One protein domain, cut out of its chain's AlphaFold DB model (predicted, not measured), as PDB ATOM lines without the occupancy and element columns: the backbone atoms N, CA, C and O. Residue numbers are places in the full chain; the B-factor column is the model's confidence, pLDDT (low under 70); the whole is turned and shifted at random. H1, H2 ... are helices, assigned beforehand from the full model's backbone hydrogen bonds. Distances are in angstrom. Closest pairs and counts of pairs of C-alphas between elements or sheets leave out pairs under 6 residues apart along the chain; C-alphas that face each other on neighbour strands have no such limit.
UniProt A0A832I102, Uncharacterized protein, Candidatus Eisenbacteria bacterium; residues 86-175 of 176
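This is residues 86 to 175 of the 176 residues of an uncharacterized protein of Candidatus Eisenbacteria bacterium (UniProt A0A832I102). H1 forms the core, with H2 and H6 alongside it and the V of H4 and H5 packed on it; small H3 lies at one far end. The 90 printed residues include six named helices, H1 to H6 in order, and no named strand: all helix. The whole is compact, radius of gyration of the C-alphas 12.8 A, spanning 42 by 28 by 21 A.

H1, residues 86 to 96, 15.3 A, begins at C-alpha 86 (249.308, 273.628, 137.468). H2 is residues 102 to 109, H3 116 to 120, H4 123 to 136, 19.9 A, and H5 141 to 153, 18.0 A. H6, residues 164 to 174, 15.2 A, ends at C-alpha 174 (254.232, 272.915, 143.717).

The hub H1 touches H2 in a hairpin, closest C-alphas Ala 91 and Val 105, 6.0 A. H4 touches H5, about perpendicular at 77 degrees, closest C-alphas Arg 133 and Ala 144, 4.9 A. Every O i to N i+4 pair is within hydrogen-bond range in H1, H2, H4, H5 and H6; H3 has 0 of 1, and 1 of 2 O i to N i+3 pairs.

The printed part has no cut and no long link. Residues 113 to 120 are under pLDDT 70.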
ATOM      1  N   ALA A  86     249.003 274.751 138.366       95.19
ATOM      2  CA  ALA A  86     249.308 273.628 137.468       95.19
ATOM      3  C   ALA A  86     248.571 273.728 136.121       95.19
ATOM      4  O   ALA A  86     249.192 273.723 135.063       95.19
ATOM      5  N   ALA A  87     247.246 273.900 136.153       95.81
ATOM      6  CA  ALA A  87     246.425 274.006 134.947       95.81
ATOM      7  C   ALA A  87     246.753 275.261 134.119       95.81
ATOM      8  O   ALA A  87     246.746 275.211 132.890       95.81
ATOM      9  N   ILE A  88     247.058 276.383 134.782       96.69
ATOM     10  CA  ILE A  88     247.466 277.628 134.117       96.69
ATOM     11  C   ILE A  88     248.825 277.443 133.436       96.69
ATOM     12  O   ILE A  88     248.948 277.725 132.246       96.69
ATOM     13  N   ALA A  89     249.830 276.947 134.159       97.44
ATOM     14  CA  ALA A  89     251.174 276.723 133.635       97.44
ATOM     15  C   ALA A  89     251.167 275.717 132.476       97.44
ATOM     16  O   ALA A  89     251.761 275.978 131.432       97.44
ATOM     17  N   PHE A  90     250.409 274.628 132.617       97.75
ATOM     18  CA  PHE A  90     250.199 273.639 131.565       97.75
ATOM     19  C   PHE A  90     249.564 274.249 130.314       97.75
ATOM     20  O   PHE A  90     250.071 274.062 129.211       97.75
ATOM     21  N   ALA A  91     248.509 275.056 130.469       97.44
ATOM     22  CA  ALA A  91     247.870 275.738 129.348       97.44
ATOM     23  C   ALA A  91     248.825 276.688 128.606       97.44
ATOM     24  O   ALA A  91     248.846 276.710 127.374       97.44
ATOM     25  N   LEU A  92     249.616 277.468 129.350       98.19
ATOM     26  CA  LEU A  92     250.603 278.383 128.777       98.19
ATOM     27  C   LEU A  92     251.723 277.618 128.059       98.19
ATOM     28  O   LEU A  92     252.104 278.016 126.962       98.19
ATOM     29  N   ALA A  93     252.191 276.499 128.621       98.38
ATOM     30  CA  ALA A  93     253.209 275.652 128.008       98.38
ATOM     31  C   ALA A  93     252.710 275.000 126.711       98.38
ATOM     32  O   ALA A  93     253.371 275.104 125.679       98.38
ATOM     33  N   LEU A  94     251.518 274.392 126.725       97.94
ATOM     34  CA  LEU A  94     250.919 273.797 125.526       97.94
ATOM     35  C   LEU A  94     250.742 274.839 124.416       97.94
ATOM     36  O   LEU A  94     251.035 274.570 123.253       97.94
ATOM     37  N   TRP A  95     250.276 276.037 124.778       97.94
ATOM     38  CA  TRP A  95     250.047 277.097 123.808       97.94
ATOM     39  C   TRP A  95     251.348 277.666 123.253       97.94
ATOM     40  O   TRP A  95     251.491 277.737 122.038       97.94
ATOM     41  N   ALA A  96     252.265 278.110 124.115       98.00
ATOM     42  CA  ALA A  96     253.417 278.917 123.720       98.00
ATOM     43  C   ALA A  96     254.665 278.097 123.379       98.00
ATOM     44  O   ALA A  96     255.410 278.506 122.497       98.00
ATOM     45  N   LEU A  97     254.873 276.952 124.041       97.62
ATOM     46  CA  LEU A  97     256.055 276.101 123.855       97.62
ATOM     47  C   LEU A  97     255.762 274.906 122.941       97.62
ATOM     48  O   LEU A  97     256.558 274.610 122.062       97.62
ATOM     49  N   ALA A  98     254.606 274.252 123.102       96.94
ATOM     50  CA  ALA A  98     254.226 273.097 122.278       96.94
ATOM     51  C   ALA A  98     253.474 273.470 120.986       96.94
ATOM     52  O   ALA A  98     253.007 272.591 120.267       96.94
ATOM     53  N   GLY A  99     253.292 274.764 120.704       96.38
ATOM     54  CA  GLY A  99     252.693 275.220 119.445       96.38
ATOM     55  C   GLY A  99     251.188 274.971 119.289       96.38
ATOM     56  O   GLY A  99     250.646 275.238 118.220       96.38
ATOM     57  N   GLN A 100     250.481 274.485 120.314       95.94
ATOM     58  CA  GLN A 100     249.075 274.104 120.161       95.94
ATOM     59  C   GLN A 100     248.153 275.314 119.980       95.94
ATOM     60  O   GLN A 100     248.359 276.388 120.552       95.94
ATOM     61  N   SER A 101     247.072 275.119 119.222       93.62
ATOM     62  CA  SER A 101     246.037 276.136 119.040       93.62
ATOM     63  C   SER A 101     245.225 276.350 120.324       93.62
ATOM     64  O   SER A 101     245.025 275.428 121.118       93.62
ATOM     65  N   ALA A 102     244.698 277.559 120.536       92.62
ATOM     66  CA  ALA A 102     243.882 277.854 121.719       92.62
ATOM     67  C   ALA A 102     242.669 276.905 121.897       92.62
ATOM     68  O   ALA A 102     242.403 276.517 123.039       92.62
ATOM     69  N   PRO A 103     241.960 276.468 120.830       90.50
ATOM     70  CA  PRO A 103     240.931 275.433 120.946       90.50
ATOM     71  C   PRO A 103     241.469 274.074 121.416       90.50
ATOM     72  O   PRO A 103     240.833 273.431 122.251       90.50
ATOM     73  N   ALA A 104     242.641 273.644 120.933       91.88
ATOM     74  CA  ALA A 104     243.263 272.389 121.363       91.88
ATOM     75  C   ALA A 104     243.654 272.432 122.846       91.88
ATOM     76  O   ALA A 104     243.292 271.534 123.607       91.88
ATOM     77  N   VAL A 105     244.281 273.528 123.285       94.25
ATOM     78  CA  VAL A 105     244.621 273.739 124.700       94.25
ATOM     79  C   VAL A 105     243.362 273.746 125.565       94.25
ATOM     80  O   VAL A 105     243.313 273.094 126.607       94.25
ATOM     81  N   ARG A 106     242.304 274.436 125.125       91.69
ATOM     82  CA  ARG A 106     241.040 274.473 125.865       91.69
ATOM     83  C   ARG A 106     240.437 273.081 126.043       91.69
ATOM     84  O   ARG A 106     239.964 272.808 127.137       91.69
ATOM     85  N   ARG A 107     240.461 272.210 125.026       89.56
ATOM     86  CA  ARG A 107     239.962 270.825 125.155       89.56
ATOM     87  C   ARG A 107     240.730 270.019 126.202       89.56
ATOM     88  O   ARG A 107     240.126 269.218 126.902       89.56
ATOM     89  N   ARG A 108     242.038 270.255 126.338       91.69
ATOM     90  CA  ARG A 108     242.868 269.574 127.343       91.69
ATOM     91  C   ARG A 108     242.676 270.117 128.756       91.69
ATOM     92  O   ARG A 108     242.805 269.353 129.705       91.69
ATOM     93  N   VAL A 109     242.384 271.415 128.906       93.25
ATOM     94  CA  VAL A 109     242.424 272.105 130.213       93.25
ATOM     95  C   VAL A 109     241.046 272.496 130.764       93.25
ATOM     96  O   VAL A 109     240.877 272.675 131.968       93.25
ATOM     97  N   CYS A 110     240.034 272.664 129.920       89.50
ATOM     98  CA  CYS A 110     238.698 273.053 130.352       89.50
ATOM     99  C   CYS A 110     237.792 271.827 130.495       89.50
ATOM    100  O   CYS A 110     237.601 271.087 129.541       89.50
ATOM    101  N   ALA A 111     237.168 271.670 131.664       82.81
ATOM    102  CA  ALA A 111     236.245 270.566 131.945       82.81
ATOM    103  C   ALA A 111     234.867 270.699 131.267       82.81
ATOM    104  O   ALA A 111     234.035 269.809 131.385       82.81
ATOM    105  N   TRP A 112     234.589 271.833 130.618       79.69
ATOM    106  CA  TRP A 112     233.266 272.145 130.081       79.69
ATOM    107  C   TRP A 112     233.248 271.938 128.568       79.69
ATOM    108  O   TRP A 112     234.156 272.451 127.895       79.69
ATOM    109  N   PRO A 113     232.217 271.262 128.025       65.44
ATOM    110  CA  PRO A 113     232.078 271.077 126.592       65.44
ATOM    111  C   PRO A 113     232.045 272.423 125.866       65.44
ATOM    112  O   PRO A 113     231.587 273.452 126.374       65.44
ATOM    113  N   VAL A 114     232.618 272.424 124.671       65.06
ATOM    114  CA  VAL A 114     232.768 273.613 123.841       65.06
ATOM    115  C   VAL A 114     231.528 273.737 122.959       65.06
ATOM    116  O   VAL A 114     231.403 273.003 121.988       65.06
ATOM    117  N   THR A 115     230.617 274.655 123.286       63.38
ATOM    118  CA  THR A 115     229.421 274.936 122.475       63.38
ATOM    119  C   THR A 115     229.457 276.355 121.888       63.38
ATOM    120  O   THR A 115     229.955 277.296 122.515       63.38
ATOM    121  N   GLY A 116     228.953 276.514 120.658       60.44
ATOM    122  CA  GLY A 116     228.745 277.810 119.994       60.44
ATOM    123  C   GLY A 116     230.009 278.658 119.777       60.44
ATOM    124  O   GLY A 116     231.105 278.136 119.587       60.44
ATOM    125  N   ALA A 117     229.874 279.990 119.844       56.06
ATOM    126  CA  ALA A 117     230.958 280.969 119.633       56.06
ATOM    127  C   ALA A 117     232.151 280.821 120.602       56.06
ATOM    128  O   ALA A 117     233.229 281.372 120.379       56.06
ATOM    129  N   ALA A 118     231.996 280.033 121.669       59.03
ATOM    130  CA  ALA A 118     233.095 279.648 122.537       59.03
ATOM    131  C   ALA A 118     234.077 278.674 121.840       59.03
ATOM    132  O   ALA A 118     235.164 278.446 122.363       59.03
ATOM    133  N   ALA A 119     233.739 278.104 120.681       58.66
ATOM    134  CA  ALA A 119     234.571 277.141 119.960       58.66
ATOM    135  C   ALA A 119     235.837 277.715 119.328       58.66
ATOM    136  O   ALA A 119     236.838 277.009 119.209       58.66
ATOM    137  N   THR A 120     235.831 278.999 118.982       62.38
ATOM    138  CA  THR A 120     236.899 279.614 118.183       62.38
ATOM    139  C   THR A 120     238.042 280.182 119.024       62.38
ATOM    140  O   THR A 120     239.098 280.517 118.493       62.38
ATOM    141  N   GLY A 121     237.896 280.253 120.353       70.62
ATOM    142  CA  GLY A 121     238.950 280.784 121.210       70.62
ATOM    143  C   GLY A 121     238.750 280.558 122.704       70.62
ATOM    144  O   GLY A 121     237.720 280.081 123.183       70.62
ATOM    145  N   TRP A 122     239.773 280.928 123.476       87.06
ATOM    146  CA  TRP A 122     239.744 280.828 124.931       87.06
ATOM    147  C   TRP A 122     240.211 282.139 125.566       87.06
ATOM    148  O   TRP A 122     241.404 282.403 125.710       87.06
ATOM    149  N   ARG A 123     239.251 283.007 125.928       89.44
ATOM    150  CA  ARG A 123     239.530 284.316 126.553       89.44
ATOM    151  C   ARG A 123     240.389 284.177 127.811       89.44
ATOM    152  O   ARG A 123     241.293 284.977 128.008       89.44
ATOM    153  N   THR A 124     240.146 283.144 128.611       91.56
ATOM    154  CA  THR A 124     240.899 282.866 129.837       91.56
ATOM    155  C   THR A 124     242.399 282.694 129.580       91.56
ATOM    156  O   THR A 124     243.197 283.292 130.296       91.56
ATOM    157  N   LEU A 125     242.786 281.965 128.526       94.06
ATOM    158  CA  LEU A 125     244.192 281.797 128.141       94.06
ATOM    159  C   LEU A 125     244.852 283.138 127.802       94.06
ATOM    160  O   LEU A 125     245.948 283.422 128.275       94.06
ATOM    161  N   ARG A 126     244.151 283.994 127.044       93.62
ATOM    162  CA  ARG A 126     244.636 285.343 126.705       93.62
ATOM    163  C   ARG A 126     244.834 286.204 127.949       93.62
ATOM    164  O   ARG A 126     245.871 286.834 128.078       93.62
ATOM    165  N   VAL A 127     243.880 286.174 128.882       95.00
ATOM    166  CA  VAL A 127     243.973 286.912 130.153       95.00
ATOM    167  C   VAL A 127     245.178 286.458 130.978       95.00
ATOM    168  O   VAL A 127     245.835 287.284 131.602       95.00
ATOM    169  N   TRP A 128     245.495 285.162 130.993       96.12
ATOM    170  CA  TRP A 128     246.681 284.667 131.697       96.12
ATOM    171  C   TRP A 128     247.981 285.065 131.009       96.12
ATOM    172  O   TRP A 128     248.907 285.488 131.696       96.12
ATOM    173  N   ALA A 129     248.038 284.984 129.679       96.62
ATOM    174  CA  ALA A 129     249.194 285.443 128.918       96.62
ATOM    175  C   ALA A 129     249.420 286.956 129.087       96.62
ATOM    176  O   ALA A 129     250.551 287.382 129.279       96.62
ATOM    177  N   ASP A 130     248.352 287.762 129.108       96.88
ATOM    178  CA  ASP A 130     248.430 289.199 129.396       96.88
ATOM    179  C   ASP A 130     248.879 289.487 130.829       96.88
ATOM    180  O   ASP A 130     249.711 290.364 131.045       96.88
ATOM    181  N   ALA A 131     248.379 288.737 131.812       95.56
ATOM    182  CA  ALA A 131     248.841 288.875 133.188       95.56
ATOM    183  C   ALA A 131     250.335 288.534 133.311       95.56
ATOM    184  O   ALA A 131     251.074 289.274 133.951       95.56
ATOM    185  N   ALA A 132     250.797 287.457 132.666       96.44
ATOM    186  CA  ALA A 132     252.217 287.115 132.615       96.44
ATOM    187  C   ALA A 132     253.034 288.217 131.931       96.44
ATOM    188  O   ALA A 132     254.097 288.584 132.418       96.44
ATOM    189  N   ARG A 133     252.515 288.774 130.835       97.94
ATOM    190  CA  ARG A 133     253.145 289.848 130.068       97.94
ATOM    191  C   ARG A 133     253.388 291.090 130.921       97.94
ATOM    192  O   ARG A 133     254.507 291.589 130.946       97.94
ATOM    193  N   VAL A 134     252.367 291.541 131.651       97.06
ATOM    194  CA  VAL A 134     252.472 292.683 132.572       97.06
ATOM    195  C   VAL A 134     253.446 292.378 133.710       97.06
ATOM    196  O   VAL A 134     254.347 293.170 133.959       97.06
ATOM    197  N   THR A 135     253.320 291.220 134.361       95.81
ATOM    198  CA  THR A 135     254.174 290.846 135.501       95.81
ATOM    199  C   THR A 135     255.647 290.683 135.122       95.81
ATOM    200  O   THR A 135     256.519 290.985 135.928       95.81
ATOM    201  N   LEU A 136     255.936 290.184 133.918       96.50
ATOM    202  CA  LEU A 136     257.298 289.921 133.447       96.50
ATOM    203  C   LEU A 136     257.890 291.076 132.624       96.50
ATOM    204  O   LEU A 136     259.034 290.964 132.193       96.50
ATOM    205  N   GLY A 137     257.132 292.149 132.371       96.31
ATOM    206  CA  GLY A 137     257.596 293.291 131.576       96.31
ATOM    207  C   GLY A 137     257.883 292.957 130.109       96.31
ATOM    208  O   GLY A 137     258.779 293.540 129.507       96.31
ATOM    209  N   LEU A 138     257.158 291.999 129.525       95.88
ATOM    210  CA  LEU A 138     257.372 291.555 128.143       95.88
ATOM    211  C   LEU A 138     256.386 292.232 127.181       95.88
ATOM    212  O   LEU A 138     255.270 292.582 127.559       95.88
ATOM    213  N   ALA A 139     256.772 292.423 125.920       91.88
ATOM    214  CA  ALA A 139     255.893 293.032 124.914       91.88
ATOM    215  C   ALA A 139     254.929 292.012 124.284       91.88
ATOM    216  O   ALA A 139     253.756 292.312 124.060       91.88
ATOM    217  N   ASP A 140     255.402 290.789 124.040       95.88
ATOM    218  CA  ASP A 140     254.622 289.739 123.389       95.88
ATOM    219  C   ASP A 140     253.985 288.767 124.396       95.88
ATOM    220  O   ASP A 140     254.611 288.287 125.347       95.88
ATOM    221  N   ARG A 141     252.711 288.434 124.158       95.81
ATOM    222  CA  ARG A 141     251.934 287.497 124.985       95.81
ATOM    223  C   ARG A 141     252.498 286.087 124.929       95.81
ATOM    224  O   ARG A 141     252.452 285.378 125.933       95.81
ATOM    225  N   ARG A 142     252.957 285.652 123.756       96.50
ATOM    226  CA  ARG A 142     253.416 284.279 123.551       96.50
ATOM    227  C   ARG A 142     254.773 284.070 124.213       96.50
ATOM    228  O   ARG A 142     254.924 283.103 124.952       96.50
ATOM    229  N   ALA A 143     255.688 285.026 124.079       97.44
ATOM    230  CA  ALA A 143     256.946 285.076 124.815       97.44
ATOM    231  C   ALA A 143     256.718 285.112 126.336       97.44
ATOM    232  O   ALA A 143     257.346 284.355 127.075       97.44
ATOM    233  N   ALA A 144     255.767 285.921 126.818       97.88
ATOM    234  CA  ALA A 144     255.434 285.966 128.241       97.88
ATOM    235  C   ALA A 144     254.847 284.654 128.771       97.88
ATOM    236  O   ALA A 144     255.224 284.193 129.849       97.88
ATOM    237  N   ALA A 145     253.955 284.026 128.004       98.06
ATOM    238  CA  ALA A 145     253.410 282.713 128.325       98.06
ATOM    239  C   ALA A 145     254.506 281.636 128.363       98.06
ATOM    240  O   ALA A 145     254.553 280.858 129.314       98.06
ATOM    241  N   ALA A 146     255.412 281.630 127.379       98.19
ATOM    242  CA  ALA A 146     256.565 280.737 127.337       98.19
ATOM    243  C   ALA A 146     257.460 280.923 128.569       98.19
ATOM    244  O   ALA A 146     257.780 279.950 129.251       98.19
ATOM    245  N   ARG A 147     257.797 282.171 128.916       98.06
ATOM    246  CA  ARG A 147     258.649 282.471 130.070       98.06
ATOM    247  C   ARG A 147     257.996 282.076 131.392       98.06
ATOM    248  O   ARG A 147     258.649 281.467 132.235       98.06
ATOM    249  N   ALA A 148     256.707 282.367 131.570       97.94
ATOM    250  CA  ALA A 148     255.959 281.944 132.751       97.94
ATOM    251  C   ALA A 148     255.895 280.410 132.874       97.94
ATOM    252  O   ALA A 148     256.088 279.876 133.966       97.94
ATOM    253  N   ALA A 149     255.687 279.699 131.760       98.00
ATOM    254  CA  ALA A 149     255.703 278.239 131.725       98.00
ATOM    255  C   ALA A 149     257.086 277.659 132.062       98.00
ATOM    256  O   ALA A 149     257.165 276.712 132.835       98.00
ATOM    257  N   GLN A 150     258.173 278.248 131.559       97.88
ATOM    258  CA  GLN A 150     259.542 277.845 131.905       97.88
ATOM    259  C   GLN A 150     259.864 278.082 133.386       97.88
ATOM    260  O   GLN A 150     260.468 277.232 134.028       97.88
ATOM    261  N   ILE A 151     259.431 279.214 133.950       97.31
ATOM    262  CA  ILE A 151     259.576 279.508 135.384       97.31
ATOM    263  C   ILE A 151     258.809 278.485 136.233       97.31
ATOM    264  O   ILE A 151     259.288 278.085 137.294       97.31
ATOM    265  N   ALA A 152     257.622 278.065 135.790       97.00
ATOM    266  CA  ALA A 152     256.897 276.976 136.434       97.00
ATOM    267  C   ALA A 152     257.654 275.650 136.279       97.00
ATOM    268  O   ALA A 152     257.864 274.974 137.274       97.00
ATOM    269  N   ALA A 153     258.142 275.320 135.080       97.19
ATOM    270  CA  ALA A 153     258.911 274.103 134.821       97.19
ATOM    271  C   ALA A 153     260.178 274.004 135.683       97.19
ATOM    272  O   ALA A 153     260.460 272.942 136.226       97.19
ATOM    273  N   GLY A 154     260.885 275.114 135.909       96.12
ATOM    274  CA  GLY A 154     262.041 275.167 136.811       96.12
ATOM    275  C   GLY A 154     261.714 274.925 138.291       96.12
ATOM    276  O   GLY A 154     262.624 274.755 139.093       96.12
ATOM    277  N   ARG A 155     260.428 274.906 138.670       95.06
ATOM    278  CA  ARG A 155     259.952 274.519 140.009       95.06
ATOM    279  C   ARG A 155     259.445 273.077 140.073       95.06
ATOM    280  O   ARG A 155     258.922 272.678 141.114       95.06
ATOM    281  N   ALA A 156     259.526 272.319 138.980       95.25
ATOM    282  CA  ALA A 156     259.154 270.913 138.995       95.25
ATOM    283  C   ALA A 156     260.025 270.149 140.009       95.25
ATOM    284  O   ALA A 156     261.219 270.440 140.125       95.25
ATOM    285  N   PRO A 157     259.461 269.180 140.755       92.25
ATOM    286  CA  PRO A 157     260.264 268.306 141.601       92.25
ATOM    287  C   PRO A 157     261.355 267.602 140.776       92.25
ATOM    288  O   PRO A 157     261.079 267.199 139.646       92.25
ATOM    289  N   PRO A 158     262.560 267.388 141.332       89.31
ATOM    290  CA  PRO A 158     263.727 266.923 140.573       89.31
ATOM    291  C   PRO A 158     263.575 265.512 139.984       89.31
ATOM    292  O   PRO A 158     264.308 265.150 139.072       89.31
ATOM    293  N   LEU A 159     262.627 264.720 140.494       91.44
ATOM    294  CA  LEU A 159     262.334 263.369 140.004       91.44
ATOM    295  C   LEU A 159     261.368 263.350 138.810       91.44
ATOM    296  O   LEU A 159     261.149 262.294 138.223       91.44
ATOM    297  N   ILE A 160     260.757 264.487 138.466       89.56
ATOM    298  CA  ILE A 160     259.860 264.582 137.316       89.56
ATOM    299  C   ILE A 160     260.690 264.946 136.089       89.56
ATOM    300  O   ILE A 160     261.288 266.018 136.030       89.56
ATOM    301  N   ALA A 161     260.684 264.060 135.099       90.38
ATOM    302  CA  ALA A 161     261.254 264.287 133.780       90.38
ATOM    303  C   ALA A 161     260.154 264.168 132.724       90.38
ATOM    304  O   ALA A 161     259.163 263.472 132.932       90.38
ATOM    305  N   GLY A 162     260.332 264.849 131.598       92.69
ATOM    306  CA  GLY A 162     259.382 264.809 130.498       92.69
ATOM    307  C   GLY A 162     259.398 266.092 129.677       92.69
ATOM    308  O   GLY A 162     260.224 266.984 129.903       92.69
ATOM    309  N   PRO A 163     258.479 266.207 128.711       95.62
ATOM    310  CA  PRO A 163     258.274 267.431 127.965       95.62
ATOM    311  C   PRO A 163     258.026 268.646 128.864       95.62
ATOM    312  O   PRO A 163     257.441 268.558 129.945       95.62
ATOM    313  N   VAL A 164     258.388 269.831 128.369       95.44
ATOM    314  CA  VAL A 164     258.318 271.080 129.147       95.44
ATOM    315  C   VAL A 164     256.920 271.403 129.689       95.44
ATOM    316  O   VAL A 164     256.800 272.056 130.724       95.44
ATOM    317  N   TRP A 165     255.846 270.942 129.039       96.56
ATOM    318  CA  TRP A 165     254.482 271.128 129.546       96.56
ATOM    319  C   TRP A 165     254.171 270.263 130.771       96.56
ATOM    320  O   TRP A 165     253.395 270.697 131.621       96.56
ATOM    321  N   GLU A 166     254.791 269.090 130.900       96.69
ATOM    322  CA  GLU A 166     254.652 268.228 132.078       96.69
ATOM    323  C   GLU A 166     255.424 268.798 133.258       96.69
ATOM    324  O   GLU A 166     254.880 268.914 134.357       96.69
ATOM    325  N   LEU A 167     256.641 269.282 133.002       97.44
ATOM    326  CA  LEU A 167     257.422 270.023 133.991       97.44
ATOM    327  C   LEU A 167     256.670 271.278 134.450       97.44
ATOM    328  O   LEU A 167     256.556 271.535 135.647       97.44
ATOM    329  N   ALA A 168     256.093 272.045 133.520       97.44
ATOM    330  CA  ALA A 168     255.305 273.232 133.850       97.44
ATOM    331  C   ALA A 168     254.065 272.891 134.690       97.44
ATOM    332  O   ALA A 168     253.753 273.615 135.638       97.44
ATOM    333  N   TYR A 169     253.376 271.786 134.382       97.12
ATOM    334  CA  TYR A 169     252.267 271.288 135.196       97.12
ATOM    335  C   TYR A 169     252.737 270.944 136.617       97.12
ATOM    336  O   TYR A 169     252.179 271.457 137.591       97.12
ATOM    337  N   ALA A 170     253.782 270.120 136.737       95.81
ATOM    338  CA  ALA A 170     254.306 269.638 138.012       95.81
ATOM    339  C   ALA A 170     254.825 270.783 138.892       95.81
ATOM    340  O   ALA A 170     254.469 270.883 140.066       95.81
ATOM    341  N   GLY A 171     255.604 271.699 138.319       95.56
ATOM    342  CA  GLY A 171     256.097 272.856 139.051       95.56
ATOM    343  C   GLY A 171     254.994 273.847 139.403       95.56
ATOM    344  O   GLY A 171     254.994 274.388 140.506       95.56
ATOM    345  N   GLY A 172     253.979 274.010 138.545       94.56
ATOM    346  CA  GLY A 172     252.766 274.756 138.879       94.56
ATOM    347  C   GLY A 172     252.001 274.144 140.060       94.56
ATOM    348  O   GLY A 172     251.506 274.879 140.912       94.56
ATOM    349  N   ALA A 173     251.936 272.816 140.171       92.50
ATOM    350  CA  ALA A 173     251.315 272.136 141.312       92.50
ATOM    351  C   ALA A 173     252.073 272.378 142.634       92.50
ATOM    352  O   ALA A 173     251.458 272.381 143.701       92.50
ATOM    353  N   ALA A 174     253.382 272.636 142.563       89.25
ATOM    354  CA  ALA A 174     254.232 272.915 143.717       89.25
ATOM    355  C   ALA A 174     254.207 274.387 144.187       89.25
ATOM    356  O   ALA A 174     254.702 274.681 145.276       89.25
ATOM    357  N   MET A 175     253.637 275.318 143.407       86.25
ATOM    358  CA  MET A 175     253.618 276.752 143.744       86.25
ATOM    359  C   MET A 175     252.705 277.071 144.938       86.25
ATOM    360  O   MET A 175     251.601 276.534 145.041       86.25
TER     361      MET A 175